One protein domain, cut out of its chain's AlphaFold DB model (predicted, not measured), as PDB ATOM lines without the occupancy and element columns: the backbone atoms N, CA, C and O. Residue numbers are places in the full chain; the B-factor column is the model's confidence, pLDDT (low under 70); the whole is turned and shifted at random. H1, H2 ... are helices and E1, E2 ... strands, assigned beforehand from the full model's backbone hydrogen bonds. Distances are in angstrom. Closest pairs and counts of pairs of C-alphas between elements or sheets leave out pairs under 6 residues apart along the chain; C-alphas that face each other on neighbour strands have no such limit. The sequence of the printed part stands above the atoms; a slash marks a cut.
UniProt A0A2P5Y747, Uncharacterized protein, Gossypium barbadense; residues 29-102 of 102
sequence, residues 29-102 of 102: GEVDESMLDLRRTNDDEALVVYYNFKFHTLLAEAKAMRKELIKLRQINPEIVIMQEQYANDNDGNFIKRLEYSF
ATOM      1  N   GLY A  29     175.125 226.812 199.783       87.00
ATOM      2  CA  GLY A  29     176.298 225.948 199.643       87.00
ATOM      3  C   GLY A  29     177.653 226.666 199.743       87.00
ATOM      4  O   GLY A  29     178.656 226.000 199.993       87.00
ATOM      5  N   GLU A  30     177.696 227.989 199.561       88.56
ATOM      6  CA  GLU A  30     178.897 228.826 199.721       88.56
ATOM      7  C   GLU A  30     179.017 229.453 201.116       88.56
ATOM      8  O   GLU A  30     180.079 229.958 201.465       88.56
ATOM      9  N   VAL A  31     177.947 229.420 201.914       89.81
ATOM     10  CA  VAL A  31     177.932 230.009 203.253       89.81
ATOM     11  C   VAL A  31     178.612 229.053 204.230       89.81
ATOM     12  O   VAL A  31     178.143 227.935 204.486       89.81
ATOM     13  N   ASP A  32     179.733 229.492 204.792       87.19
ATOM     14  CA  ASP A  32     180.433 228.791 205.866       87.19
ATOM     15  C   ASP A  32     180.103 229.371 207.255       87.19
ATOM     16  O   ASP A  32     179.421 230.388 207.385       87.19
ATOM     17  N   GLU A  33     180.578 228.695 208.305       82.75
ATOM     18  CA  GLU A  33     180.309 229.070 209.702       82.75
ATOM     19  C   GLU A  33     180.896 230.437 210.091       82.75
ATOM     20  O   GLU A  33     180.392 231.074 211.012       82.75
ATOM     21  N   SER A  34     181.938 230.911 209.397       83.38
ATOM     22  CA  SER A  34     182.519 232.238 209.640       83.38
ATOM     23  C   SER A  34     181.644 233.359 209.078       83.38
ATOM     24  O   SER A  34     181.642 234.465 209.619       83.38
ATOM     25  N   MET A  35     180.873 233.069 208.026       86.38
ATOM     26  CA  MET A  35     179.897 233.998 207.457       86.38
ATOM     27  C   MET A  35     178.591 233.984 208.250       86.38
ATOM     28  O   MET A  35     178.058 235.044 208.588       86.38
ATOM     29  N   LEU A  36     178.063 232.790 208.532       85.50
ATOM     30  CA  LEU A  36     176.826 232.609 209.281       85.50
ATOM     31  C   LEU A  36     176.749 231.210 209.884       85.50
ATOM     32  O   LEU A  36     176.640 230.210 209.173       85.50
ATOM     33  N   ASP A  37     176.738 231.159 211.210       85.00
ATOM     34  CA  ASP A  37     176.415 229.940 211.934       85.00
ATOM     35  C   ASP A  37     174.893 229.762 211.974       85.00
ATOM     36  O   ASP A  37     174.184 230.538 212.610       85.00
ATOM     37  N   LEU A  38     174.401 228.768 211.235       83.81
ATOM     38  CA  LEU A  38     172.979 228.422 211.139       83.81
ATOM     39  C   LEU A  38     172.572 227.321 212.125       83.81
ATOM     40  O   LEU A  38     171.459 226.809 212.043       83.81
ATOM     41  N   ARG A  39     173.471 226.898 213.019       81.75
ATOM     42  CA  ARG A  39     173.135 225.909 214.043       81.75
ATOM     43  C   ARG A  39     172.221 226.536 215.086       81.75
ATOM     44  O   ARG A  39     172.404 227.685 215.479       81.75
ATOM     45  N   ARG A  40     171.284 225.729 215.578       84.44
ATOM     46  CA  ARG A  40     170.469 226.064 216.745       84.44
ATOM     47  C   ARG A  40     171.382 226.375 217.927       84.44
ATOM     48  O   ARG A  40     172.334 225.639 218.190       84.44
ATOM     49  N   THR A  41     171.081 227.450 218.640       83.62
ATOM     50  CA  THR A  41     171.821 227.861 219.837       83.62
ATOM     51  C   THR A  41     171.372 227.095 221.083       83.62
ATOM     52  O   THR A  41     172.138 226.981 222.039       83.62
ATOM     53  N   ASN A  42     170.149 226.552 221.074       86.56
ATOM     54  CA  ASN A  42     169.574 225.727 222.139       86.56
ATOM     55  C   ASN A  42     168.408 224.845 221.628       86.56
ATOM     56  O   ASN A  42     167.951 224.981 220.491       86.56
ATOM     57  N   ASP A  43     167.920 223.949 222.493       86.31
ATOM     58  CA  ASP A  43     166.868 222.969 222.177       86.31
ATOM     59  C   ASP A  43     165.451 223.566 222.036       86.31
ATOM     60  O   ASP A  43     164.556 222.885 221.528       86.31
ATOM     61  N   ASP A  44     165.245 224.831 222.411       89.94
ATOM     62  CA  ASP A  44     163.956 225.529 222.292       89.94
ATOM     63  C   ASP A  44     163.863 226.399 221.022       89.94
ATOM     64  O   ASP A  44     162.779 226.835 220.633       89.94
ATOM     65  N   GLU A  45     164.986 226.645 220.345       89.88
ATOM     66  CA  GLU A  45     165.030 227.370 219.075       89.88
ATOM     67  C   GLU A  45     164.638 226.455 217.909       89.88
ATOM     68  O   GLU A  45     165.127 225.333 217.826       89.88
ATOM     69  N   ALA A  46     163.811 226.934 216.976       92.00
ATOM     70  CA  ALA A  46     163.515 226.239 215.723       92.00
ATOM     71  C   ALA A  46     164.173 226.960 214.539       92.00
ATOM     72  O   ALA A  46     164.037 228.175 214.385       92.00
ATOM     73  N   LEU A  47     164.831 226.203 213.667       92.62
ATOM     74  CA  LEU A  47     165.402 226.673 212.416       92.62
ATOM     75  C   LEU A  47     164.405 226.464 211.270       92.62
ATOM     76  O   LEU A  47     164.078 225.343 210.873       92.62
ATOM     77  N   VAL A  48     163.958 227.575 210.688       95.06
ATOM     78  CA  VAL A  48     163.092 227.584 209.505       95.06
ATOM     79  C   VAL A  48     163.862 228.150 208.323       95.06
ATOM     80  O   VAL A  48     164.392 229.258 208.388       95.06
ATOM     81  N   VAL A  49     163.887 227.408 207.216       95.12
ATOM     82  CA  VAL A  49     164.488 227.865 205.960       95.12
ATOM     83  C   VAL A  49     163.384 228.191 204.967       95.12
ATOM     84  O   VAL A  49     162.597 227.326 204.584       95.12
ATOM     85  N   TYR A  50     163.346 229.449 204.534       96.88
ATOM     86  CA  TYR A  50     162.422 229.930 203.515       96.88
ATOM     87  C   TYR A  50     163.170 230.227 202.216       96.88
ATOM     88  O   TYR A  50     163.946 231.180 202.133       96.88
ATOM     89  N   TYR A  51     162.910 229.420 201.193       96.88
ATOM     90  CA  TYR A  51     163.362 229.670 199.834       96.88
ATOM     91  C   TYR A  51     162.279 230.395 199.047       96.88
ATOM     92  O   TYR A  51     161.177 229.878 198.867       96.88
ATOM     93  N   ASN A  52     162.625 231.576 198.544       96.69
ATOM     94  CA  ASN A  52     161.770 232.371 197.679       96.69
ATOM     95  C   ASN A  52     162.394 232.466 196.286       96.69
ATOM     96  O   ASN A  52     163.378 233.189 196.123       96.69
ATOM     97  N   PHE A  53     161.849 231.727 195.315       96.31
ATOM     98  CA  PHE A  53     162.282 231.734 193.916       96.31
ATOM     99  C   PHE A  53     163.808 231.569 193.782       96.31
ATOM    100  O   PHE A  53     164.487 232.370 193.141       96.31
ATOM    101  N   LYS A  54     164.372 230.547 194.438       94.62
ATOM    102  CA  LYS A  54     165.826 230.340 194.538       94.62
ATOM    103  C   LYS A  54     166.313 229.113 193.781       94.62
ATOM    104  O   LYS A  54     167.394 229.137 193.200       94.62
ATOM    105  N   PHE A  55     165.569 228.016 193.803       94.69
ATOM    106  CA  PHE A  55     166.036 226.734 193.285       94.69
ATOM    107  C   PHE A  55     166.206 226.769 191.771       94.69
ATOM    108  O   PHE A  55     167.209 226.258 191.273       94.69
ATOM    109  N   HIS A  56     165.307 227.431 191.039       93.50
ATOM    110  CA  HIS A  56     165.455 227.560 189.589       93.50
ATOM    111  C   HIS A  56     166.749 228.300 189.194       93.50
ATOM    112  O   HIS A  56     167.373 227.940 188.196       93.50
ATOM    113  N   THR A  57     167.232 229.263 189.997       93.31
ATOM    114  CA  THR A  57     168.499 229.968 189.705       93.31
ATOM    115  C   THR A  57     169.709 229.042 189.826       93.31
ATOM    116  O   THR A  57     170.725 229.245 189.168       93.31
ATOM    117  N   LEU A  58     169.616 228.014 190.674       94.12
ATOM    118  CA  LEU A  58     170.693 227.056 190.929       94.12
ATOM    119  C   LEU A  58     170.829 225.997 189.823       94.12
ATOM    120  O   LEU A  58     171.788 225.227 189.838       94.12
ATOM    121  N   LEU A  59     169.901 225.956 188.861       91.88
ATOM    122  CA  LEU A  59     169.981 225.076 187.691       91.88
ATOM    123  C   LEU A  59     170.988 225.577 186.644       91.88
ATOM    124  O   LEU A  59     171.432 224.792 185.810       91.88
ATOM    125  N   ALA A  60     171.374 226.857 186.702       89.00
ATOM    126  CA  ALA A  60     172.302 227.469 185.752       89.00
ATOM    127  C   ALA A  60     173.746 226.951 185.883       89.00
ATOM    128  O   ALA A  60     174.490 226.940 184.902       89.00
ATOM    129  N   GLU A  61     174.150 226.507 187.077       89.88
ATOM    130  CA  GLU A  61     175.495 226.000 187.342       89.88
ATOM    131  C   GLU A  61     175.464 224.514 187.713       89.88
ATOM    132  O   GLU A  61     174.746 224.062 188.612       89.88
ATOM    133  N   ALA A  62     176.321 223.731 187.054       87.06
ATOM    134  CA  ALA A  62     176.479 222.322 187.371       87.06
ATOM    135  C   ALA A  62     176.842 222.126 188.855       87.06
ATOM    136  O   ALA A  62     177.804 222.691 189.366       87.06
ATOM    137  N   LYS A  63     176.122 221.223 189.530       91.88
ATOM    138  CA  LYS A  63     176.307 220.850 190.948       91.88
ATOM    139  C   LYS A  63     175.879 221.909 191.975       91.88
ATOM    140  O   LYS A  63     175.863 221.545 193.151       91.88
ATOM    141  N   ALA A  64     175.493 223.131 191.598       93.31
ATOM    142  CA  ALA A  64     175.065 224.154 192.561       93.31
ATOM    143  C   ALA A  64     173.858 223.683 193.386       93.31
ATOM    144  O   ALA A  64     173.933 223.640 194.613       93.31
ATOM    145  N   MET A  65     172.820 223.156 192.727       94.69
ATOM    146  CA  MET A  65     171.669 222.546 193.407       94.69
ATOM    147  C   MET A  65     172.074 221.429 194.379       94.69
ATOM    148  O   MET A  65     171.574 221.339 195.496       94.69
ATOM    149  N   ARG A  66     173.016 220.568 193.981       94.50
ATOM    150  CA  ARG A  66     173.468 219.470 194.842       94.50
ATOM    151  C   ARG A  66     174.185 219.990 196.089       94.50
ATOM    152  O   ARG A  66     173.961 219.449 197.168       94.50
ATOM    153  N   LYS A  67     175.055 220.995 195.947       94.31
ATOM    154  CA  LYS A  67     175.756 221.621 197.080       94.31
ATOM    155  C   LYS A  67     174.761 222.276 198.039       94.31
ATOM    156  O   LYS A  67     174.858 222.041 199.240       94.31
ATOM    157  N   GLU A  68     173.780 222.997 197.495       95.06
ATOM    158  CA  GLU A  68     172.690 223.623 198.250       95.06
ATOM    159  C   GLU A  68     171.966 222.600 199.131       95.06
ATOM    160  O   GLU A  68     171.918 222.744 200.348       95.06
ATOM    161  N   LEU A  69     171.480 221.507 198.532       95.25
ATOM    162  CA  LEU A  69     170.724 220.474 199.244       95.25
ATOM    163  C   LEU A  69     171.574 219.717 200.275       95.25
ATOM    164  O   LEU A  69     171.068 219.328 201.326       95.25
ATOM    165  N   ILE A  70     172.869 219.507 200.004       94.94
ATOM    166  CA  ILE A  70     173.788 218.913 200.986       94.94
ATOM    167  C   ILE A  70     173.922 219.826 202.202       94.94
ATOM    168  O   ILE A  70     173.833 219.331 203.326       94.94
ATOM    169  N   LYS A  71     174.113 221.133 201.989       93.06
ATOM    170  CA  LYS A  71     174.243 222.105 203.074       93.06
ATOM    171  C   LYS A  71     172.935 222.257 203.848       93.06
ATOM    172  O   LYS A  71     172.962 222.208 205.072       93.06
ATOM    173  N   LEU A  72     171.797 222.318 203.154       94.12
ATOM    174  CA  LEU A  72     170.463 222.329 203.759       94.12
ATOM    175  C   LEU A  72     170.246 221.113 204.674       94.12
ATOM    176  O   LEU A  72     169.770 221.242 205.796       94.12
ATOM    177  N   ARG A  73     170.669 219.924 204.232       93.81
ATOM    178  CA  ARG A  73     170.632 218.716 205.066       93.81
ATOM    179  C   ARG A  73     171.575 218.803 206.270       93.81
ATOM    180  O   ARG A  73     171.251 218.262 207.316       93.81
ATOM    181  N   GLN A  74     172.746 219.426 206.127       91.81
ATOM    182  CA  GLN A  74     173.712 219.579 207.224       91.81
ATOM    183  C   GLN A  74     173.224 220.539 208.310       91.81
ATOM    184  O   GLN A  74     173.460 220.266 209.481       91.81
ATOM    185  N   ILE A  75     172.551 221.632 207.934       91.62
ATOM    186  CA  ILE A  75     171.961 222.562 208.910       91.62
ATOM    187  C   ILE A  75     170.709 221.978 209.578       91.62
ATOM    188  O   ILE A  75     170.358 222.415 210.664       91.62
ATOM    189  N   ASN A  76     170.090 220.962 208.961       92.44
ATOM    190  CA  ASN A  76     168.999 220.162 209.520       92.44
ATOM    191  C   ASN A  76     167.851 221.011 210.111       92.44
ATOM    192  O   ASN A  76     167.595 220.937 211.312       92.44
ATOM    193  N   PRO A  77     167.171 221.824 209.284       94.00
ATOM    194  CA  PRO A  77     166.100 222.688 209.753       94.00
ATOM    195  C   PRO A  77     164.845 221.874 210.074       94.00
ATOM    196  O   PRO A  77     164.556 220.872 209.414       94.00
ATOM    197  N   GLU A  78     164.053 222.342 211.032       95.56
ATOM    198  CA  GLU A  78     162.763 221.741 211.371       95.56
ATOM    199  C   GLU A  78     161.751 221.903 210.234       95.56
ATOM    200  O   GLU A  78     160.932 221.015 209.991       95.56
ATOM    201  N   ILE A  79     161.798 223.039 209.530       96.12
ATOM    202  CA  ILE A  79     160.876 223.350 208.437       96.12
ATOM    203  C   ILE A  79     161.648 223.940 207.258       96.12
ATOM    204  O   ILE A  79     162.409 224.899 207.397       96.12
ATOM    205  N   VAL A  80     161.377 223.404 206.067       97.06
ATOM    206  CA  VAL A  80     161.783 224.001 204.793       97.06
ATOM    207  C   VAL A  80     160.532 224.388 204.019       97.06
ATOM    208  O   VAL A  80     159.698 223.538 203.710       97.06
ATOM    209  N   ILE A  81     160.414 225.668 203.685       98.00
ATOM    210  CA  ILE A  81     159.357 226.195 202.825       98.00
ATOM    211  C   ILE A  81     160.006 226.612 201.507       98.00
ATOM    212  O   ILE A  81     160.980 227.362 201.503       98.00
ATOM    213  N   MET A  82     159.465 226.126 200.392       97.06
ATOM    214  CA  MET A  82     159.954 226.432 199.047       97.06
ATOM    215  C   MET A  82     158.831 227.050 198.224       97.06
ATOM    216  O   MET A  82     157.803 226.413 197.991       97.06
ATOM    217  N   GLN A  83     159.043 228.283 197.777       97.88
ATOM    218  CA  GLN A  83     158.203 228.957 196.798       97.88
ATOM    219  C   GLN A  83     158.941 228.988 195.456       97.88
ATOM    220  O   GLN A  83     159.993 229.609 195.347       97.88
ATOM    221  N   GLU A  84     158.387 228.328 194.440       96.62
ATOM    222  CA  GLU A  84     158.939 228.266 193.079       96.62
ATOM    223  C   GLU A  84     157.826 228.396 192.034       96.62
ATOM    224  O   GLU A  84     156.639 228.240 192.338       96.62
ATOM    225  N   GLN A  85     158.209 228.675 190.788       94.50
ATOM    226  CA  GLN A  85     157.294 228.658 189.654       94.50
ATOM    227  C   GLN A  85     156.793 227.232 189.394       94.50
ATOM    228  O   GLN A  85     157.569 226.278 189.351       94.50
ATOM    229  N   TYR A  86     155.490 227.091 189.155       93.19
ATOM    230  CA  TYR A  86     154.894 225.832 188.711       93.19
ATOM    231  C   TYR A  86     154.903 225.749 187.177       93.19
ATOM    232  O   TYR A  86     153.858 225.757 186.533       93.19
ATOM    233  N   ALA A  87     156.103 225.735 186.599       90.75
ATOM    234  CA  ALA A  87     156.328 225.719 185.155       90.75
ATOM    235  C   ALA A  87     157.563 224.877 184.798       90.75
ATOM    236  O   ALA A  87     158.444 224.663 185.635       90.75
ATOM    237  N   ASN A  88     157.639 224.400 183.552       88.75
ATOM    238  CA  ASN A  88     158.816 223.701 183.029       88.75
ATOM    239  C   ASN A  88     159.509 224.523 181.935       88.75
ATOM    240  O   ASN A  88     159.527 224.147 180.764       88.75
ATOM    241  N   ASP A  89     160.148 225.613 182.346       91.62
ATOM    242  CA  ASP A  89     160.943 226.467 181.460       91.62
ATOM    243  C   ASP A  89     162.404 225.995 181.332       91.62
ATOM    244  O   ASP A  89     163.283 226.762 180.949       91.62
ATOM    245  N   ASN A  90     162.698 224.732 181.663       90.81
ATOM    246  CA  ASN A  90     164.061 224.186 181.653       90.81
ATOM    247  C   ASN A  90     164.224 222.961 180.733       90.81
ATOM    248  O   ASN A  90     165.189 222.204 180.857       90.81
ATOM    249  N   ASP A  91     163.291 222.741 179.800       91.62
ATOM    250  CA  ASP A  91     163.445 221.715 178.759       91.62
ATOM    251  C   ASP A  91     164.697 222.003 177.910       91.62
ATOM    252  O   ASP A  91     165.019 223.158 177.638       91.62
ATOM    253  N   GLY A  92     165.417 220.973 177.457       90.44
ATOM    254  CA  GLY A  92     166.587 221.154 176.589       90.44
ATOM    255  C   GLY A  92     166.237 221.744 175.215       90.44
ATOM    256  O   GLY A  92     167.054 222.442 174.608       90.44
ATOM    257  N   ASN A  93     165.014 221.522 174.733       94.50
ATOM    258  CA  ASN A  93     164.513 222.046 173.470       94.50
ATOM    259  C   ASN A  93     163.941 223.461 173.650       94.50
ATOM    260  O   ASN A  93     162.994 223.677 174.401       94.50
ATOM    261  N   PHE A  94     164.487 224.422 172.901       94.69
ATOM    262  CA  PHE A  94     164.040 225.814 172.946       94.69
ATOM    263  C   PHE A  94     162.560 226.002 172.583       94.69
ATOM    264  O   PHE A  94     161.879 226.756 173.267       94.69
ATOM    265  N   ILE A  95     162.059 225.316 171.549       95.94
ATOM    266  CA  ILE A  95     160.661 225.442 171.110       95.94
ATOM    267  C   ILE A  95     159.717 224.979 172.213       95.94
ATOM    268  O   ILE A  95     158.761 225.677 172.509       95.94
ATOM    269  N   LYS A  96     160.040 223.875 172.894       94.44
ATOM    270  CA  LYS A  96     159.238 223.402 174.028       94.44
ATOM    271  C   LYS A  96     159.207 224.398 175.180       94.44
ATOM    272  O   LYS A  96     158.147 224.640 175.734       94.44
ATOM    273  N   ARG A  97     160.354 224.992 175.534       94.88
ATOM    274  CA  ARG A  97     160.382 226.050 176.556       94.88
ATOM    275  C   ARG A  97     159.474 227.206 176.151       94.88
ATOM    276  O   ARG A  97     158.632 227.608 176.933       94.88
ATOM    277  N   LEU A  98     159.604 227.678 174.911       94.81
ATOM    278  CA  LEU A  98     158.782 228.764 174.387       94.81
ATOM    279  C   LEU A  98     157.283 228.429 174.427       94.81
ATOM    280  O   LEU A  98     156.495 229.270 174.832       94.81
ATOM    281  N   GLU A  99     156.901 227.209 174.040       93.50
ATOM    282  CA  GLU A  99     155.517 226.716 174.097       93.50
ATOM    283  C   GLU A  99     154.969 226.650 175.527       93.50
ATOM    284  O   GLU A  99     153.777 226.859 175.715       93.50
ATOM    285  N   TYR A 100     155.807 226.365 176.527       89.94
ATOM    286  CA  TYR A 100     155.392 226.307 177.932       89.94
ATOM    287  C   TYR A 100     155.386 227.666 178.643       89.94
ATOM    288  O   TYR A 100     154.765 227.782 179.698       89.94
ATOM    289  N   SER A 101     156.064 228.677 178.093       91.06
ATOM    290  CA  SER A 101     156.175 230.003 178.711       91.06
ATOM    291  C   SER A 101     155.014 230.964 178.382       91.06
ATOM    292  O   SER A 101     154.971 232.051 178.964       91.06
ATOM    293  N   PHE A 102     154.101 230.609 177.467       83.31
ATOM    294  CA  PHE A 102     152.913 231.399 177.090       83.31
ATOM    295  C   PHE A 102     151.616 230.642 177.379       83.31
ATOM    296  O   PHE A 102     150.626 231.320 177.740       83.31
TER     297      PHE A 102
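AT A GLANCE: This is residues 29 to 102 of the 102 residues of an uncharacterized protein of Gossypium barbadense (UniProt A0A2P5Y747). Picture a narrow ribbon of two parallel strands, E1 and E2, with the helix H2 running back beside it across a gap and the short H1 at the turn into H2. A long unnamed stretch loops out past one end of the ribbon, and past the other end a link leads to H3, which touches no helix. The printed part has 74 residues with two named strands and three named helices, in the order E1, H1, H2, E2, H3; the sheet's order is E1, E2, parallel. The class is mixed, helices and strands, with 33 residues, under half, in named elements. The whole is loose, with a radius of gyration of the C-alphas of 16.0 A and spans of 51 by 22 by 16 A.

HOW THE PARTS SIT: Start at residues 29 to 47, which hold no named element, and go on to E1, residues 48 to 52. Its parallel neighbour is E2, residues 79 to 83, at 7 degrees between directions; N 51 and O 81 are 2.8 A apart and N 81 and O 49 are 2.9 A apart, both within hydrogen-bond range. Between these strands come H1, residues 56 to 59, and H2, residues 64 to 75, in a strand-helix-strand unit, two parallel neighbour strands with helices between, whose crossover is right-handed. H1 and H2 only just touch, only at the corner by their link, with 3 pairs of C-alphas within 8 A; H2 does so with residues 64 to 65 alone, and the closest C-alphas are those of Leu 58 and Met 65, 5.2 A. E1 and H2 are only just apart, closest 8.4 A, and H1 and E2 are apart. H3, residues 94 to 100, is apart from E1, H1 and H2. In H2 and H3 every O i to N i+4 pair is within hydrogen-bond range; H1 is too short for such a pair, and its 1 O i to N i+3 pair is within range.

IN THESE COORDINATES: Find C-alpha 48 at (163.092, 227.584, 209.505), where E1 begins; it runs 12.8 A to Asn 52. H1 spans 5.5 A from His 56 to Leu 59. Look next at C-alpha 64, (175.065, 224.154, 192.561), from which H2 runs 16.7 A to Ile 75. E2 covers 13.2 A from Ile 79 to Gln 83. H3 covers 10.0 A and ends at C-alpha 100, (155.392, 226.307, 177.932).

THE WHOLE: Look to Asn 42 and Ile 95 for the two C-alphas farthest apart, 51.8 A. The printed part has no cut. The links from E1 to H1, H1 to H2 and H2 to E2 are tight, and the one from E2 to H3, with 10 residues, is short. The mean pLDDT of the printed part is 91.8, and no printed residue is under 70.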